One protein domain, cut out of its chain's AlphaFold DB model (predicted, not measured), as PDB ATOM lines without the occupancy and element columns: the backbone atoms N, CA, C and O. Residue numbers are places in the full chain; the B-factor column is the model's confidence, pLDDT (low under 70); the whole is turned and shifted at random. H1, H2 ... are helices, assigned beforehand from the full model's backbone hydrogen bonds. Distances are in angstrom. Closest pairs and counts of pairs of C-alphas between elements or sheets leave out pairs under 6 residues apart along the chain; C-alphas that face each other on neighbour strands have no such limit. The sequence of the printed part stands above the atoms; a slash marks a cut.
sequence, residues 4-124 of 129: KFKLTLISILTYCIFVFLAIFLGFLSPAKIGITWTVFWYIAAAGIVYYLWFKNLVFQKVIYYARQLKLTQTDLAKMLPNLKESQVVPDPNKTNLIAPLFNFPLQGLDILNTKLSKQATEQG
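This is residues 4 to 124 of the 129 residues of an uncharacterized protein of Lentilactobacillus rapi (UniProt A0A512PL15). Find one long helix, H3, which makes the longest axis of the domain; H1 lies side by side with one part of it, running opposite ways, and H5 packs on its other end, running the same way. Tiny H2 sits at the turn between H1 and H3, while short H4 and a long loop, residues 79 to 105, lie by the end that H5 covers. The printed part has 121 residues with five named helices, H1 to H5 in chain order, and no named strand; the class is all helix. It is loose, with a radius of gyration of the C-alphas of 18.3 A, and elongated, spanning 58 by 30 by 22 A.

Start at H3, residues 35 to 68, the hub. Its residues 42 to 57 touch H1, residues 4 to 24, at a shallow tilt of 23 degrees, opposite ways; the closest C-alphas, of Ser 11 and Val 49, are 6.0 A apart. Its residues 55 to 68 touch H5, residues 106 to 122, the same way at a tilt of 36 degrees, only just steep; the closest C-alphas, of Val 62 and Asn 113, are 5.2 A apart. H2, residues 30 to 33, only just touches H3, with 3 pairs of C-alphas within 8 A, and only at the corner; the closest are Pro 30 and Thr 38, 5.8 A. H4, residues 73 to 78, is close to H5 but not clearly touching, about perpendicular at 86 degrees, with the C-alphas of Leu 76 and Leu 112 closest at 7.2 A. H1 and H5 are apart. Every O i to N i+4 pair is within hydrogen-bond range in H1, H3, H4 and H5; H2 is too short for one.

Find C-alpha 35 at (176.309, 214.910, 192.096); from there H3 runs 49.9 A to C-alpha 68 at (148.698, 207.184, 232.936). H1 runs 30.3 A from C-alpha 4 at (163.255, 204.772, 221.724), and H5 24.2 A to C-alpha 122.

The C-alphas of Ala 31 and Gln 123, the two farthest apart, are 59.2 A apart. The printed part has no cut, and the link from H4 to H5, 27 residues, is long. Look for pLDDT under 70 at residue 86 and residues 95 to 102.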
ATOM      1  N   LYS A   4     162.314 203.934 222.479       77.62
ATOM      2  CA  LYS A   4     163.255 204.772 221.724       77.62
ATOM      3  C   LYS A   4     164.187 203.923 220.865       77.62
ATOM      4  O   LYS A   4     164.291 204.166 219.671       77.62
ATOM      5  N   PHE A   5     164.784 202.881 221.449       80.69
ATOM      6  CA  PHE A   5     165.704 201.992 220.736       80.69
ATOM      7  C   PHE A   5     165.020 201.257 219.580       80.69
ATOM      8  O   PHE A   5     165.564 201.200 218.482       80.69
ATOM      9  N   LYS A   6     163.806 200.730 219.804       81.62
ATOM     10  CA  LYS A   6     163.032 200.054 218.749       81.62
ATOM     11  C   LYS A   6     162.770 200.986 217.565       81.62
ATOM     12  O   LYS A   6     162.982 200.592 216.423       81.62
ATOM     13  N   LEU A   7     162.347 202.222 217.837       83.81
ATOM     14  CA  LEU A   7     162.102 203.214 216.792       83.81
ATOM     15  C   LEU A   7     163.387 203.604 216.069       83.81
ATOM     16  O   LEU A   7     163.390 203.666 214.846       83.81
ATOM     17  N   THR A   8     164.483 203.812 216.800       84.94
ATOM     18  CA  THR A   8     165.788 204.120 216.200       84.94
ATOM     19  C   THR A   8     166.237 203.005 215.259       84.94
ATOM     20  O   THR A   8     166.651 203.290 214.140       84.94
ATOM     21  N   LEU A   9     166.088 201.741 215.666       87.69
ATOM     22  CA  LEU A   9     166.444 200.595 214.832       87.69
ATOM     23  C   LEU A   9     165.611 200.544 213.542       87.69
ATOM     24  O   LEU A   9     166.171 200.384 212.462       87.69
ATOM     25  N   ILE A  10     164.290 200.737 213.638       87.88
ATOM     26  CA  ILE A  10     163.393 200.770 212.471       87.88
ATOM     27  C   ILE A  10     163.775 201.906 211.513       87.88
ATOM     28  O   ILE A  10     163.789 201.713 210.297       87.88
ATOM     29  N   SER A  11     164.110 203.080 212.046       85.81
ATOM     30  CA  SER A  11     164.523 204.233 211.246       85.81
ATOM     31  C   SER A  11     165.845 203.988 210.522       85.81
ATOM     32  O   SER A  11     165.934 204.249 209.324       85.81
ATOM     33  N   ILE A  12     166.839 203.417 211.208       90.31
ATOM     34  CA  ILE A  12     168.120 203.043 210.595       90.31
ATOM     35  C   ILE A  12     167.895 202.016 209.482       90.31
ATOM     36  O   ILE A  12     168.357 202.226 208.364       90.31
ATOM     37  N   LEU A  13     167.131 200.952 209.752       92.25
ATOM     38  CA  LEU A  13     166.828 199.921 208.757       92.25
ATOM     39  C   LEU A  13     166.123 200.504 207.527       92.25
ATOM     40  O   LEU A  13     166.512 200.208 206.402       92.25
ATOM     41  N   THR A  14     165.139 201.383 207.732       91.44
ATOM     42  CA  THR A  14     164.442 202.076 206.638       91.44
ATOM     43  C   THR A  14     165.411 202.888 205.775       91.44
ATOM     44  O   THR A  14     165.335 202.832 204.548       91.44
ATOM     45  N   TYR A  15     166.354 203.609 206.390       92.44
ATOM     46  CA  TYR A  15     167.354 204.374 205.645       92.44
ATOM     47  C   TYR A  15     168.331 203.467 204.885       92.44
ATOM     48  O   TYR A  15     168.613 203.715 203.715       92.44
ATOM     49  N   CYS A  16     168.797 202.378 205.501       93.94
ATOM     50  CA  CYS A  16     169.652 201.397 204.830       93.94
ATOM     51  C   CYS A  16     168.960 200.774 203.610       93.94
ATOM     52  O   CYS A  16     169.584 200.653 202.558       93.94
ATOM     53  N   ILE A  17     167.670 200.435 203.720       94.62
ATOM     54  CA  ILE A  17     166.865 199.932 202.597       94.62
ATOM     55  C   ILE A  17     166.796 200.974 201.476       94.62
ATOM     56  O   ILE A  17     167.003 200.635 200.314       94.62
ATOM     57  N   PHE A  18     166.558 202.245 201.810       93.94
ATOM     58  CA  PHE A  18     166.559 203.326 200.824       93.94
ATOM     59  C   PHE A  18     167.905 203.443 200.093       93.94
ATOM     60  O   PHE A  18     167.921 203.490 198.865       93.94
ATOM     61  N   VAL A  19     169.027 203.442 200.822       93.25
ATOM     62  CA  VAL A  19     170.376 203.519 200.232       93.25
ATOM     63  C   VAL A  19     170.640 202.323 199.319       93.25
ATOM     64  O   VAL A  19     171.112 202.494 198.197       93.25
ATOM     65  N   PHE A  20     170.283 201.119 199.766       94.56
ATOM     66  CA  PHE A  20     170.414 199.903 198.971       94.56
ATOM     67  C   PHE A  20     169.628 200.009 197.656       94.56
ATOM     68  O   PHE A  20     170.192 199.811 196.582       94.56
ATOM     69  N   LEU A  21     168.354 200.406 197.716       93.38
ATOM     70  CA  LEU A  21     167.523 200.597 196.526       93.38
ATOM     71  C   LEU A  21     168.067 201.699 195.608       93.38
ATOM     72  O   LEU A  21     168.062 201.530 194.391       93.38
ATOM     73  N   ALA A  22     168.564 202.805 196.166       91.88
ATOM     74  CA  ALA A  22     169.147 203.905 195.400       91.88
ATOM     75  C   ALA A  22     170.374 203.479 194.589       91.88
ATOM     76  O   ALA A  22     170.524 203.911 193.442       91.88
ATOM     77  N   ILE A  23     171.208 202.606 195.156       91.44
ATOM     78  CA  ILE A  23     172.378 202.031 194.487       91.44
ATOM     79  C   ILE A  23     171.940 201.011 193.429       91.44
ATOM     80  O   ILE A  23     172.320 201.147 192.269       91.44
ATOM     81  N   PHE A  24     171.110 200.026 193.797       93.44
ATOM     82  CA  PHE A  24     170.724 198.923 192.904       93.44
ATOM     83  C   PHE A  24     169.884 199.369 191.705       93.44
ATOM     84  O   PHE A  24     170.111 198.920 190.586       93.44
ATOM     85  N   LEU A  25     168.922 200.265 191.920       92.38
ATOM     86  CA  LEU A  25     168.084 200.811 190.846       92.38
ATOM     87  C   LEU A  25     168.767 201.994 190.137       92.38
ATOM     88  O   LEU A  25     168.342 202.423 189.062       92.38
ATOM     89  N   GLY A  26     169.812 202.562 190.748       89.56
ATOM     90  CA  GLY A  26     170.599 203.658 190.194       89.56
ATOM     91  C   GLY A  26     169.778 204.909 189.873       89.56
ATOM     92  O   GLY A  26     170.157 205.655 188.967       89.56
ATOM     93  N   PHE A  27     168.637 205.133 190.537       90.62
ATOM     94  CA  PHE A  27     167.782 206.303 190.285       90.62
ATOM     95  C   PHE A  27     168.393 207.599 190.838       90.62
ATOM     96  O   PHE A  27     168.088 208.672 190.330       90.62
ATOM     97  N   LEU A  28     169.314 207.496 191.807       91.00
ATOM     98  CA  LEU A  28     170.118 208.616 192.314       91.00
ATOM     99  C   LEU A  28     171.543 208.650 191.754       91.00
ATOM    100  O   LEU A  28     172.408 209.300 192.335       91.00
ATOM    101  N   SER A  29     171.833 207.948 190.655       90.25
ATOM    102  CA  SER A  29     173.185 207.951 190.085       90.25
ATOM    103  C   SER A  29     173.623 209.378 189.708       90.25
ATOM    104  O   SER A  29     172.890 210.046 188.970       90.25
ATOM    105  N   PRO A  30     174.822 209.836 190.127       91.31
ATOM    106  CA  PRO A  30     175.354 211.139 189.729       91.31
ATOM    107  C   PRO A  30     175.419 211.322 188.211       91.31
ATOM    108  O   PRO A  30     175.261 212.437 187.727       91.31
ATOM    109  N   ALA A  31     175.585 210.233 187.456       92.81
ATOM    110  CA  ALA A  31     175.596 210.266 185.995       92.81
ATOM    111  C   ALA A  31     174.228 210.624 185.382       92.81
ATOM    112  O   ALA A  31     174.178 211.083 184.248       92.81
ATOM    113  N   LYS A  32     173.120 210.413 186.109       91.12
ATOM    114  CA  LYS A  32     171.757 210.698 185.629       91.12
ATOM    115  C   LYS A  32     171.250 212.066 186.073       91.12
ATOM    116  O   LYS A  32     170.610 212.757 185.293       91.12
ATOM    117  N   ILE A  33     171.497 212.427 187.334       92.06
ATOM    118  CA  ILE A  33     170.883 213.608 187.967       92.06
ATOM    119  C   ILE A  33     171.902 214.646 188.453       92.06
ATOM    120  O   ILE A  33     171.514 215.718 188.908       92.06
ATOM    121  N   GLY A  34     173.200 214.360 188.344       93.81
ATOM    122  CA  GLY A  34     174.274 215.210 188.854       93.81
ATOM    123  C   GLY A  34     174.562 214.992 190.342       93.81
ATOM    124  O   GLY A  34     173.674 214.688 191.140       93.81
ATOM    125  N   ILE A  35     175.828 215.183 190.731       92.81
ATOM    126  CA  ILE A  35     176.309 214.910 192.096       92.81
ATOM    127  C   ILE A  35     175.570 215.725 193.166       92.81
ATOM    128  O   ILE A  35     175.245 215.194 194.226       92.81
ATOM    129  N   THR A  36     175.233 216.982 192.871       94.62
ATOM    130  CA  THR A  36     174.504 217.867 193.788       94.62
ATOM    131  C   THR A  36     173.136 217.292 194.151       94.62
ATOM    132  O   THR A  36     172.788 217.229 195.328       94.62
ATOM    133  N   TRP A  37     172.379 216.816 193.159       92.50
ATOM    134  CA  TRP A  37     171.058 216.227 193.381       92.50
ATOM    135  C   TRP A  37     171.137 214.861 194.048       92.50
ATOM    136  O   TRP A  37     170.329 214.573 194.929       92.50
ATOM    137  N   THR A  38     172.129 214.042 193.693       92.44
ATOM    138  CA  THR A  38     172.395 212.781 194.394       92.44
ATOM    139  C   THR A  38     172.578 213.023 195.890       92.44
ATOM    140  O   THR A  38     171.861 212.435 196.699       92.44
ATOM    141  N   VAL A  39     173.491 213.924 196.265       93.25
ATOM    142  CA  VAL A  39     173.766 214.258 197.671       93.25
ATOM    143  C   VAL A  39     172.526 214.836 198.351       93.25
ATOM    144  O   VAL A  39     172.176 214.397 199.447       93.25
ATOM    145  N   PHE A  40     171.822 215.762 197.690       95.12
ATOM    146  CA  PHE A  40     170.583 216.344 198.206       95.12
ATOM    147  C   PHE A  40     169.564 215.269 198.599       95.12
ATOM    148  O   PHE A  40     169.057 215.299 199.717       95.12
ATOM    149  N   TRP A  41     169.296 214.291 197.731       93.19
ATOM    150  CA  TRP A  41     168.294 213.258 198.005       93.19
ATOM    151  C   TRP A  41     168.690 212.317 199.144       93.19
ATOM    152  O   TRP A  41     167.824 211.925 199.927       93.19
ATOM    153  N   TYR A  42     169.979 212.000 199.304       92.50
ATOM    154  CA  TYR A  42     170.450 211.227 200.459       92.50
ATOM    155  C   TYR A  42     170.267 211.981 201.781       92.50
ATOM    156  O   TYR A  42     169.842 211.377 202.771       92.50
ATOM    157  N   ILE A  43     170.546 213.288 201.795       94.44
ATOM    158  CA  ILE A  43     170.346 214.149 202.970       94.44
ATOM    159  C   ILE A  43     168.850 214.325 203.253       94.44
ATOM    160  O   ILE A  43     168.416 214.172 204.394       94.44
ATOM    161  N   ALA A  44     168.045 214.591 202.223       93.75
ATOM    162  CA  ALA A  44     166.600 214.746 202.344       93.75
ATOM    163  C   ALA A  44     165.950 213.472 202.902       93.75
ATOM    164  O   ALA A  44     165.160 213.549 203.842       93.75
ATOM    165  N   ALA A  45     166.330 212.295 202.396       92.75
ATOM    166  CA  ALA A  45     165.847 211.017 202.911       92.75
ATOM    167  C   ALA A  45     166.232 210.802 204.383       92.75
ATOM    168  O   ALA A  45     165.383 210.404 205.181       92.75
ATOM    169  N   ALA A  46     167.473 211.120 204.771       91.50
ATOM    170  CA  ALA A  46     167.900 211.050 206.170       91.50
ATOM    171  C   ALA A  46     167.072 211.992 207.063       91.50
ATOM    172  O   ALA A  46     166.599 211.588 208.127       91.50
ATOM    173  N   GLY A  47     166.827 213.222 206.600       92.06
ATOM    174  CA  GLY A  47     165.980 214.199 207.282       92.06
ATOM    175  C   GLY A  47     164.532 213.727 207.440       92.06
ATOM    176  O   GLY A  47     163.966 213.844 208.525       92.06
ATOM    177  N   ILE A  48     163.947 213.127 206.398       91.31
ATOM    178  CA  ILE A  48     162.595 212.547 206.442       91.31
ATOM    179  C   ILE A  48     162.544 211.412 207.466       91.31
ATOM    180  O   ILE A  48     161.682 211.414 208.341       91.31
ATOM    181  N   VAL A  49     163.483 210.465 207.406       90.94
ATOM    182  CA  VAL A  49     163.544 209.337 208.348       90.94
ATOM    183  C   VAL A  49     163.669 209.829 209.791       90.94
ATOM    184  O   VAL A  49     162.949 209.347 210.669       90.94
ATOM    185  N   TYR A  50     164.529 210.820 210.038       89.12
ATOM    186  CA  TYR A  50     164.683 211.442 211.352       89.12
ATOM    187  C   TYR A  50     163.400 212.144 211.820       89.12
ATOM    188  O   TYR A  50     162.965 211.956 212.957       89.12
ATOM    189  N   TYR A  51     162.754 212.915 210.944       89.12
ATOM    190  CA  TYR A  51     161.493 213.587 211.249       89.12
ATOM    191  C   TYR A  51     160.397 212.584 211.637       89.12
ATOM    192  O   TYR A  51     159.704 212.772 212.640       89.12
ATOM    193  N   LEU A  52     160.267 211.487 210.886       87.69
ATOM    194  CA  LEU A  52     159.292 210.432 211.165       87.69
ATOM    195  C   LEU A  52     159.580 209.709 212.481       87.69
ATOM    196  O   LEU A  52     158.657 209.468 213.264       87.69
ATOM    197  N   TRP A  53     160.852 209.414 212.750       89.00
ATOM    198  CA  TRP A  53     161.297 208.865 214.027       89.00
ATOM    199  C   TRP A  53     160.888 209.763 215.197       89.00
ATOM    200  O   TRP A  53     160.231 209.308 216.136       89.00
ATOM    201  N   PHE A  54     161.231 211.052 215.113       87.81
ATOM    202  CA  PHE A  54     160.954 212.031 216.158       87.81
ATOM    203  C   PHE A  54     159.450 212.184 216.389       87.81
ATOM    204  O   PHE A  54     158.979 212.090 217.523       87.81
ATOM    205  N   LYS A  55     158.672 212.333 215.309       87.56
ATOM    206  CA  LYS A  55     157.209 212.417 215.374       87.56
ATOM    207  C   LYS A  55     156.607 211.202 216.075       87.56
ATOM    208  O   LYS A  55     155.730 211.356 216.925       87.56
ATOM    209  N   ASN A  56     157.092 210.000 215.762       87.69
ATOM    210  CA  ASN A  56     156.594 208.780 216.385       87.69
ATOM    211  C   ASN A  56     156.992 208.673 217.867       87.69
ATOM    212  O   ASN A  56     156.201 208.221 218.692       87.69
ATOM    213  N   LEU A  57     158.185 209.145 218.234       87.50
ATOM    214  CA  LEU A  57     158.622 209.205 219.628       87.50
ATOM    215  C   LEU A  57     157.723 210.135 220.455       87.50
ATOM    216  O   LEU A  57     157.258 209.738 221.525       87.50
ATOM    217  N   VAL A  58     157.438 211.345 219.957       88.06
ATOM    218  CA  VAL A  58     156.536 212.291 220.638       88.06
ATOM    219  C   VAL A  58     155.125 211.711 220.743       88.06
ATOM    220  O   VAL A  58     154.518 211.780 221.809       88.06
ATOM    221  N   PHE A  59     154.620 211.066 219.689       87.94
ATOM    222  CA  PHE A  59     153.326 210.380 219.720       87.94
ATOM    223  C   PHE A  59     153.254 209.313 220.818       87.94
ATOM    224  O   PHE A  59     152.330 209.328 221.629       87.94
ATOM    225  N   GLN A  60     154.248 208.424 220.901       87.06
ATOM    226  CA  GLN A  60     154.292 207.388 221.938       87.06
ATOM    227  C   GLN A  60     154.345 207.988 223.347       87.06
ATOM    228  O   GLN A  60     153.704 207.475 224.266       87.06
ATOM    229  N   LYS A  61     155.048 209.112 223.518       88.31
ATOM    230  CA  LYS A  61     155.097 209.850 224.784       88.31
ATOM    231  C   LYS A  61     153.736 210.450 225.161       88.31
ATOM    232  O   LYS A  61     153.319 210.314 226.310       88.31
ATOM    233  N   VAL A  62     153.025 211.052 224.203       89.44
ATOM    234  CA  VAL A  62     151.654 211.565 224.386       89.44
ATOM    235  C   VAL A  62     150.706 210.440 224.797       89.44
ATOM    236  O   VAL A  62     150.018 210.569 225.805       89.44
ATOM    237  N   ILE A  63     150.714 209.317 224.072       89.38
ATOM    238  CA  ILE A  63     149.878 208.148 224.384       89.38
ATOM    239  C   ILE A  63     150.201 207.597 225.775       89.38
ATOM    240  O   ILE A  63     149.289 207.293 226.541       89.38
ATOM    241  N   TYR A  64     151.485 207.488 226.126       89.75
ATOM    242  CA  TYR A  64     151.903 207.011 227.441       89.75
ATOM    243  C   TYR A  64     151.349 207.887 228.569       89.75
ATOM    244  O   TYR A  64     150.698 207.360 229.470       89.75
ATOM    245  N   TYR A  65     151.548 209.208 228.517       89.88
ATOM    246  CA  TYR A  65     151.047 210.082 229.579       89.88
ATOM    247  C   TYR A  65     149.527 210.159 229.605       89.88
ATOM    248  O   TYR A  65     148.951 210.115 230.685       89.88
ATOM    249  N   ALA A  66     148.871 210.190 228.444       89.50
ATOM    250  CA  ALA A  66     147.417 210.163 228.378       89.50
ATOM    251  C   ALA A  66     146.840 208.901 229.043       89.50
ATOM    252  O   ALA A  66     145.884 209.001 229.803       89.50
ATOM    253  N   ARG A  67     147.467 207.730 228.846       89.12
ATOM    254  CA  ARG A  67     147.075 206.483 229.528       89.12
ATOM    255  C   ARG A  67     147.277 206.546 231.038       89.12
ATOM    256  O   ARG A  67     146.395 206.126 231.778       89.12
ATOM    257  N   GLN A  68     148.416 207.063 231.499       88.81
ATOM    258  CA  GLN A  68     148.698 207.184 232.936       88.81
ATOM    259  C   GLN A  68     147.734 208.161 233.624       88.81
ATOM    260  O   GLN A  68     147.279 207.900 234.732       88.81
ATOM    261  N   LEU A  69     147.364 209.236 232.927       88.38
ATOM    262  CA  LEU A  69     146.382 210.228 233.366       88.38
ATOM    263  C   LEU A  69     144.923 209.778 233.144       88.38
ATOM    264  O   LEU A  69     144.008 210.531 233.458       88.38
ATOM    265  N   LYS A  70     144.696 208.568 232.606       89.94
ATOM    266  CA  LYS A  70     143.372 208.007 232.266       89.94
ATOM    267  C   LYS A  70     142.524 208.926 231.371       89.94
ATOM    268  O   LYS A  70     141.303 208.969 231.496       89.94
ATOM    269  N   LEU A  71     143.176 209.655 230.469       88.19
ATOM    270  CA  LEU A  71     142.530 210.579 229.540       88.19
ATOM    271  C   LEU A  71     142.015 209.851 228.302       88.19
ATOM    272  O   LEU A  71     142.624 208.893 227.818       88.19
ATOM    273  N   THR A  72     140.914 210.351 227.756       88.81
ATOM    274  CA  THR A  72     140.311 209.842 226.523       88.81
ATOM    275  C   THR A  72     140.725 210.670 225.302       88.81
ATOM    276  O   THR A  72     141.308 211.750 225.416       88.81
ATOM    277  N   GLN A  73     140.399 210.187 224.099       86.62
ATOM    278  CA  GLN A  73     140.621 210.935 222.858       86.62
ATOM    279  C   GLN A  73     139.915 212.306 222.871       86.62
ATOM    280  O   GLN A  73     140.463 213.288 222.368       86.62
ATOM    281  N   THR A  74     138.720 212.396 223.463       86.50
ATOM    282  CA  THR A  74     137.958 213.651 223.553       86.50
ATOM    283  C   THR A  74     138.600 214.632 224.530       86.50
ATOM    284  O   THR A  74     138.608 215.833 224.264       86.50
ATOM    285  N   ASP A  75     139.207 214.148 225.614       86.88
ATOM    286  CA  ASP A  75     139.957 214.999 226.543       86.88
ATOM    287  C   ASP A  75     141.205 215.582 225.878       86.88
ATOM    288  O   ASP A  75     141.479 216.776 226.003       86.88
ATOM    289  N   LEU A  76     141.921 214.773 225.092       87.06
ATOM    290  CA  LEU A  76     143.057 215.248 224.301       87.06
ATOM    291  C   LEU A  76     142.628 216.267 223.238       87.06
ATOM    292  O   LEU A  76     143.321 217.262 223.033       87.06
ATOM    293  N   ALA A  77     141.474 216.069 222.596       87.19
ATOM    294  CA  ALA A  77     140.936 217.016 221.620       87.19
ATOM    295  C   ALA A  77     140.668 218.394 222.249       87.19
ATOM    296  O   ALA A  77     141.044 219.414 221.679       87.19
ATOM    297  N   LYS A  78     140.106 218.429 223.466       88.25
ATOM    298  CA  LYS A  78     139.854 219.673 224.219       88.25
ATOM    299  C   LYS A  78     141.134 220.423 224.602       88.25
ATOM    300  O   LYS A  78     141.100 221.629 224.824       88.25
ATOM    301  N   MET A  79     142.272 219.733 224.695       86.50
ATOM    302  CA  MET A  79     143.559 220.357 225.018       86.50
ATOM    303  C   MET A  79     144.208 221.066 223.821       86.50
ATOM    304  O   MET A  79     145.188 221.796 224.017       86.50
ATOM    305  N   LEU A  80     143.697 220.873 222.605       86.38
ATOM    306  CA  LEU A  80     144.281 221.403 221.379       86.38
ATOM    307  C   LEU A  80     143.570 222.685 220.928       86.38
ATOM    308  O   LEU A  80     142.357 222.666 220.722       86.38
ATOM    309  N   PRO A  81     144.300 223.792 220.717       79.56
ATOM    310  CA  PRO A  81     143.736 224.949 220.040       79.56
ATOM    311  C   PRO A  81     143.596 224.649 218.539       79.56
ATOM    312  O   PRO A  81     144.527 224.131 217.924       79.56
ATOM    313  N   ASN A  82     142.460 225.019 217.943       75.00
ATOM    314  CA  ASN A  82     142.229 224.978 216.491       75.00
ATOM    315  C   ASN A  82     142.381 223.586 215.849       75.00
ATOM    316  O   ASN A  82     143.025 223.436 214.806       75.00
ATOM    317  N   LEU A  83     141.781 222.563 216.462       75.75
ATOM    318  CA  LEU A  83     141.682 221.241 215.851       75.75
ATOM    319  C   LEU A  83     140.816 221.323 214.583       75.75
ATOM    320  O   LEU A  83     139.647 221.698 214.652       75.75
ATOM    321  N   LYS A  84     141.380 220.972 213.424       74.25
ATOM    322  CA  LYS A  84     140.586 220.850 212.190       74.25
ATOM    323  C   LYS A  84     139.733 219.584 212.261       74.25
ATOM    324  O   LYS A  84     140.214 218.568 212.751       74.25
ATOM    325  N   GLU A  85     138.531 219.596 211.689       70.19
ATOM    326  CA  GLU A  85     137.644 218.415 211.668       70.19
ATOM    327  C   GLU A  85     138.283 217.183 211.005       70.19
ATOM    328  O   GLU A  85     138.007 216.050 211.387       70.19
ATOM    329  N   SER A  86     139.198 217.391 210.053       69.69
ATOM    330  CA  SER A  86     139.940 216.313 209.390       69.69
ATOM    331  C   SER A  86     141.086 215.723 210.223       69.69
ATOM    332  O   SER A  86     141.692 214.730 209.814       69.69
ATOM    333  N   GLN A  87     141.426 216.318 211.371       74.25
ATOM    334  CA  GLN A  87     142.539 215.873 212.204       74.25
ATOM    335  C   GLN A  87     142.091 214.810 213.199       74.25
ATOM    336  O   GLN A  87     141.313 215.060 214.119       74.25
ATOM    337  N   VAL A  88     142.662 213.616 213.064       78.06
ATOM    338  CA  VAL A  88     142.391 212.511 213.985       78.06
ATOM    339  C   VAL A  88     143.327 212.629 215.183       78.06
ATOM    340  O   VAL A  88     144.520 212.336 215.088       78.06
ATOM    341  N   VAL A  89     142.778 213.066 216.317       82.38
ATOM    342  CA  VAL A  89     143.503 213.172 217.592       82.38
ATOM    343  C   VAL A  89     143.989 211.787 218.036       82.38
ATOM    344  O   VAL A  89     143.253 210.809 217.857       82.38
ATOM    345  N   PRO A  90     145.193 211.671 218.625       80.06
ATOM    346  CA  PRO A  90     145.681 210.418 219.190       80.06
ATOM    347  C   PRO A  90     144.672 209.791 220.160       80.06
ATOM    348  O   PRO A  90     144.194 210.459 221.071       80.06
ATOM    349  N   ASP A  91     144.371 208.505 219.981       83.25
ATOM    350  CA  ASP A  91     143.506 207.747 220.890       83.25
ATOM    351  C   ASP A  91     144.363 206.877 221.831       83.25
ATOM    352  O   ASP A  91     145.029 205.950 221.349       83.25
ATOM    353  N   PRO A  92     144.366 207.151 223.153       81.69
ATOM    354  CA  PRO A  92     145.100 206.368 224.146       81.69
ATOM    355  C   PRO A  92     144.566 204.944 224.310       81.69
ATOM    356  O   PRO A  92     145.342 204.044 224.637       81.69
ATOM    357  N   ASN A  93     143.274 204.716 224.066       79.62
ATOM    358  CA  ASN A  93     142.615 203.427 224.293       79.62
ATOM    359  C   ASN A  93     142.846 202.436 223.147       79.62
ATOM    360  O   ASN A  93     142.657 201.234 223.314       79.62
ATOM    361  N   LYS A  94     143.306 202.919 221.990       78.88
ATOM    362  CA  LYS A  94     143.681 202.074 220.854       78.88
ATOM    363  C   LYS A  94     145.142 201.645 220.926       78.88
ATOM    364  O   LYS A  94     146.021 202.391 221.366       78.88
ATOM    365  N   THR A  95     145.428 200.447 220.415       66.19
ATOM    366  CA  THR A  95     146.787 199.907 220.242       66.19
ATOM    367  C   THR A  95     147.481 200.563 219.042       66.19
ATOM    368  O   THR A  95     147.870 199.906 218.082       66.19
ATOM    369  N   ASN A  96     147.616 201.888 219.062       65.38
ATOM    370  CA  ASN A  96     148.320 202.618 218.014       65.38
ATOM    371  C   ASN A  96     149.834 202.421 218.192       65.38
ATOM    372  O   ASN A  96     150.470 203.061 219.030       65.38
ATOM    373  N   LEU A  97     150.420 201.499 217.423       58.94
ATOM    374  CA  LEU A  97     151.863 201.219 217.445       58.94
ATOM    375  C   LEU A  97     152.687 202.294 216.717       58.94
ATOM    376  O   LEU A  97     153.872 202.467 217.004       58.94
ATOM    377  N   ILE A  98     152.067 203.030 215.795       63.22
ATOM    378  CA  ILE A  98     152.720 204.039 214.958       63.22
ATOM    379  C   ILE A  98     151.838 205.286 214.933       63.22
ATOM    380  O   ILE A  98     150.614 205.186 214.833       63.22
ATOM    381  N   ALA A  99     152.460 206.460 215.029       61.88
ATOM    382  CA  ALA A  99     151.782 207.730 214.831       61.88
ATOM    383  C   ALA A  99     151.104 207.752 213.453       61.88
ATOM    384  O   ALA A  99     151.741 207.369 212.467       61.88
ATOM    385  N   PRO A 100     149.860 208.245 213.334       64.69
ATOM    386  CA  PRO A 100     149.278 208.483 212.026       64.69
ATOM    387  C   PRO A 100     150.136 209.526 211.299       64.69
ATOM    388  O   PRO A 100     150.134 210.715 211.628       64.69
ATOM    389  N   LEU A 101     150.915 209.043 210.330       60.69
ATOM    390  CA  LEU A 101     151.944 209.795 209.613       60.69
ATOM    391  C   LEU A 101     151.403 211.100 209.021       60.69
ATOM    392  O   LEU A 101     152.085 212.123 209.095       60.69
ATOM    393  N   PHE A 102     150.155 211.091 208.553       63.16
ATOM    394  CA  PHE A 102     149.537 212.216 207.851       63.16
ATOM    395  C   PHE A 102     148.346 212.852 208.582       63.16
ATOM    396  O   PHE A 102     148.047 214.015 208.331       63.16
ATOM    397  N   ASN A 103     147.702 212.158 209.529       71.25
ATOM    398  CA  ASN A 103     146.398 212.613 210.047       71.25
ATOM    399  C   ASN A 103     146.500 213.566 211.242       71.25
ATOM    400  O   ASN A 103     145.510 214.196 211.606       71.25
ATOM    401  N   PHE A 104     147.678 213.675 211.865       79.62
ATOM    402  CA  PHE A 104     147.870 214.561 213.007       79.62
ATOM    403  C   PHE A 104     149.219 215.303 212.938       79.62
ATOM    404  O   PHE A 104     150.262 214.666 212.732       79.62
ATOM    405  N   PRO A 105     149.233 216.645 213.056       83.69
ATOM    406  CA  PRO A 105     150.444 217.444 212.897       83.69
ATOM    407  C   PRO A 105     151.376 217.328 214.110       83.69
ATOM    408  O   PRO A 105     150.932 217.155 215.245       83.69
ATOM    409  N   LEU A 106     152.682 217.497 213.879       84.81
ATOM    410  CA  LEU A 106     153.685 217.493 214.952       84.81
ATOM    411  C   LEU A 106     153.428 218.603 215.985       84.81
ATOM    412  O   LEU A 106     153.586 218.364 217.174       84.81
ATOM    413  N   GLN A 107     152.964 219.776 215.548       85.94
ATOM    414  CA  GLN A 107     152.626 220.889 216.440       85.94
ATOM    415  C   GLN A 107     151.548 220.506 217.465       85.94
ATOM    416  O   GLN A 107     151.677 220.810 218.645       85.94
ATOM    417  N   GLY A 108     150.509 219.780 217.034       86.00
ATOM    418  CA  GLY A 108     149.485 219.273 217.946       86.00
ATOM    419  C   GLY A 108     150.066 218.275 218.949       86.00
ATOM    420  O   GLY A 108     149.747 218.332 220.135       86.00
ATOM    421  N   LEU A 109     150.970 217.394 218.499       87.69
ATOM    422  CA  LEU A 109     151.645 216.442 219.388       87.69
ATOM    423  C   LEU A 109     152.521 217.147 220.416       87.69
ATOM    424  O   LEU A 109     152.573 216.703 221.556       87.69
ATOM    425  N   ASP A 110     153.185 218.231 220.033       88.00
ATOM    426  CA  ASP A 110     154.066 218.972 220.927       88.00
ATOM    427  C   ASP A 110     153.289 219.747 222.004       88.00
ATOM    428  O   ASP A 110     153.639 219.700 223.187       88.00
ATOM    429  N   ILE A 111     152.157 220.357 221.627       89.38
ATOM    430  CA  ILE A 111     151.227 220.988 222.575       89.38
ATOM    431  C   ILE A 111     150.720 219.958 223.591       89.38
ATOM    432  O   ILE A 111     150.779 220.201 224.800       89.38
ATOM    433  N   LEU A 112     150.255 218.794 223.117       89.44
ATOM    434  CA  LEU A 112     149.804 217.713 223.996       89.44
ATOM    435  C   LEU A 112     150.937 217.213 224.886       89.44
ATOM    436  O   LEU A 112     150.766 217.105 226.094       89.44
ATOM    437  N   ASN A 113     152.108 216.945 224.315       90.56
ATOM    438  CA  ASN A 113     153.274 216.470 225.049       90.56
ATOM    439  C   ASN A 113     153.657 217.438 226.173       90.56
ATOM    440  O   ASN A 113     153.924 216.990 227.284       90.56
ATOM    441  N   THR A 114     153.639 218.745 225.918       90.81
ATOM    442  CA  THR A 114     153.953 219.771 226.920       90.81
ATOM    443  C   THR A 114     152.921 219.787 228.047       90.81
ATOM    444  O   THR A 114     153.289 219.679 229.218       90.81
ATOM    445  N   LYS A 115     151.624 219.845 227.711       90.31
ATOM    446  CA  LYS A 115     150.534 219.866 228.701       90.31
ATOM    447  C   LYS A 115     150.499 218.590 229.544       90.31
ATOM    448  O   LYS A 115     150.479 218.664 230.770       90.31
ATOM    449  N   LEU A 116     150.563 217.433 228.890       90.75
ATOM    450  CA  LEU A 116     150.532 216.130 229.547       90.75
ATOM    451  C   LEU A 116     151.787 215.879 230.379       90.75
ATOM    452  O   LEU A 116     151.673 215.350 231.475       90.75
ATOM    453  N   SER A 117     152.976 216.273 229.906       88.56
ATOM    454  CA  SER A 117     154.207 216.135 230.701       88.56
ATOM    455  C   SER A 117     154.138 216.978 231.975       88.56
ATOM    456  O   SER A 117     154.566 216.515 233.032       88.56
ATOM    457  N   LYS A 118     153.576 218.193 231.895       90.94
ATOM    458  CA  LYS A 118     153.379 219.058 233.062       90.94
ATOM    459  C   LYS A 118     152.419 218.416 234.070       90.94
ATOM    460  O   LYS A 118     152.813 218.193 235.209       90.94
ATOM    461  N   GLN A 119     151.230 218.006 233.622       89.12
ATOM    462  CA  GLN A 119     150.245 217.313 234.466       89.12
ATOM    463  C   GLN A 119     150.790 216.008 235.060       89.12
ATOM    464  O   GLN A 119     150.573 215.711 236.230       89.12
ATOM    465  N   ALA A 120     151.532 215.233 234.268       88.75
ATOM    466  CA  ALA A 120     152.145 213.993 234.721       88.75
ATOM    467  C   ALA A 120     153.179 214.238 235.825       88.75
ATOM    468  O   ALA A 120     153.235 213.478 236.787       88.75
ATOM    469  N   THR A 121     153.958 215.317 235.717       88.44
ATOM    470  CA  THR A 121     154.930 215.706 236.749       88.44
ATOM    471  C   THR A 121     154.223 216.128 238.036       88.44
ATOM    472  O   THR A 121     154.604 215.675 239.110       88.44
ATOM    473  N   GLU A 122     153.156 216.926 237.927       90.69
ATOM    474  CA  GLU A 122     152.332 217.358 239.067       90.69
ATOM    475  C   GLU A 122     151.683 216.171 239.803       90.69
ATOM    476  O   GLU A 122     151.546 216.202 241.022       90.69
ATOM    477  N   GLN A 123     151.341 215.097 239.085       88.38
ATOM    478  CA  GLN A 123     150.748 213.876 239.648       88.38
ATOM    479  C   GLN A 123     151.774 212.782 240.001       88.38
ATOM    480  O   GLN A 123     151.393 211.656 240.319       88.38
ATOM    481  N   GLY A 124     153.078 213.072 239.926       87.56
ATOM    482  CA  GLY A 124     154.133 212.110 240.270       87.56
ATOM    483  C   GLY A 124     154.223 210.893 239.335       87.56
ATOM    484  O   GLY A 124     154.748 209.845 239.719       87.56
TER     485      GLY A 124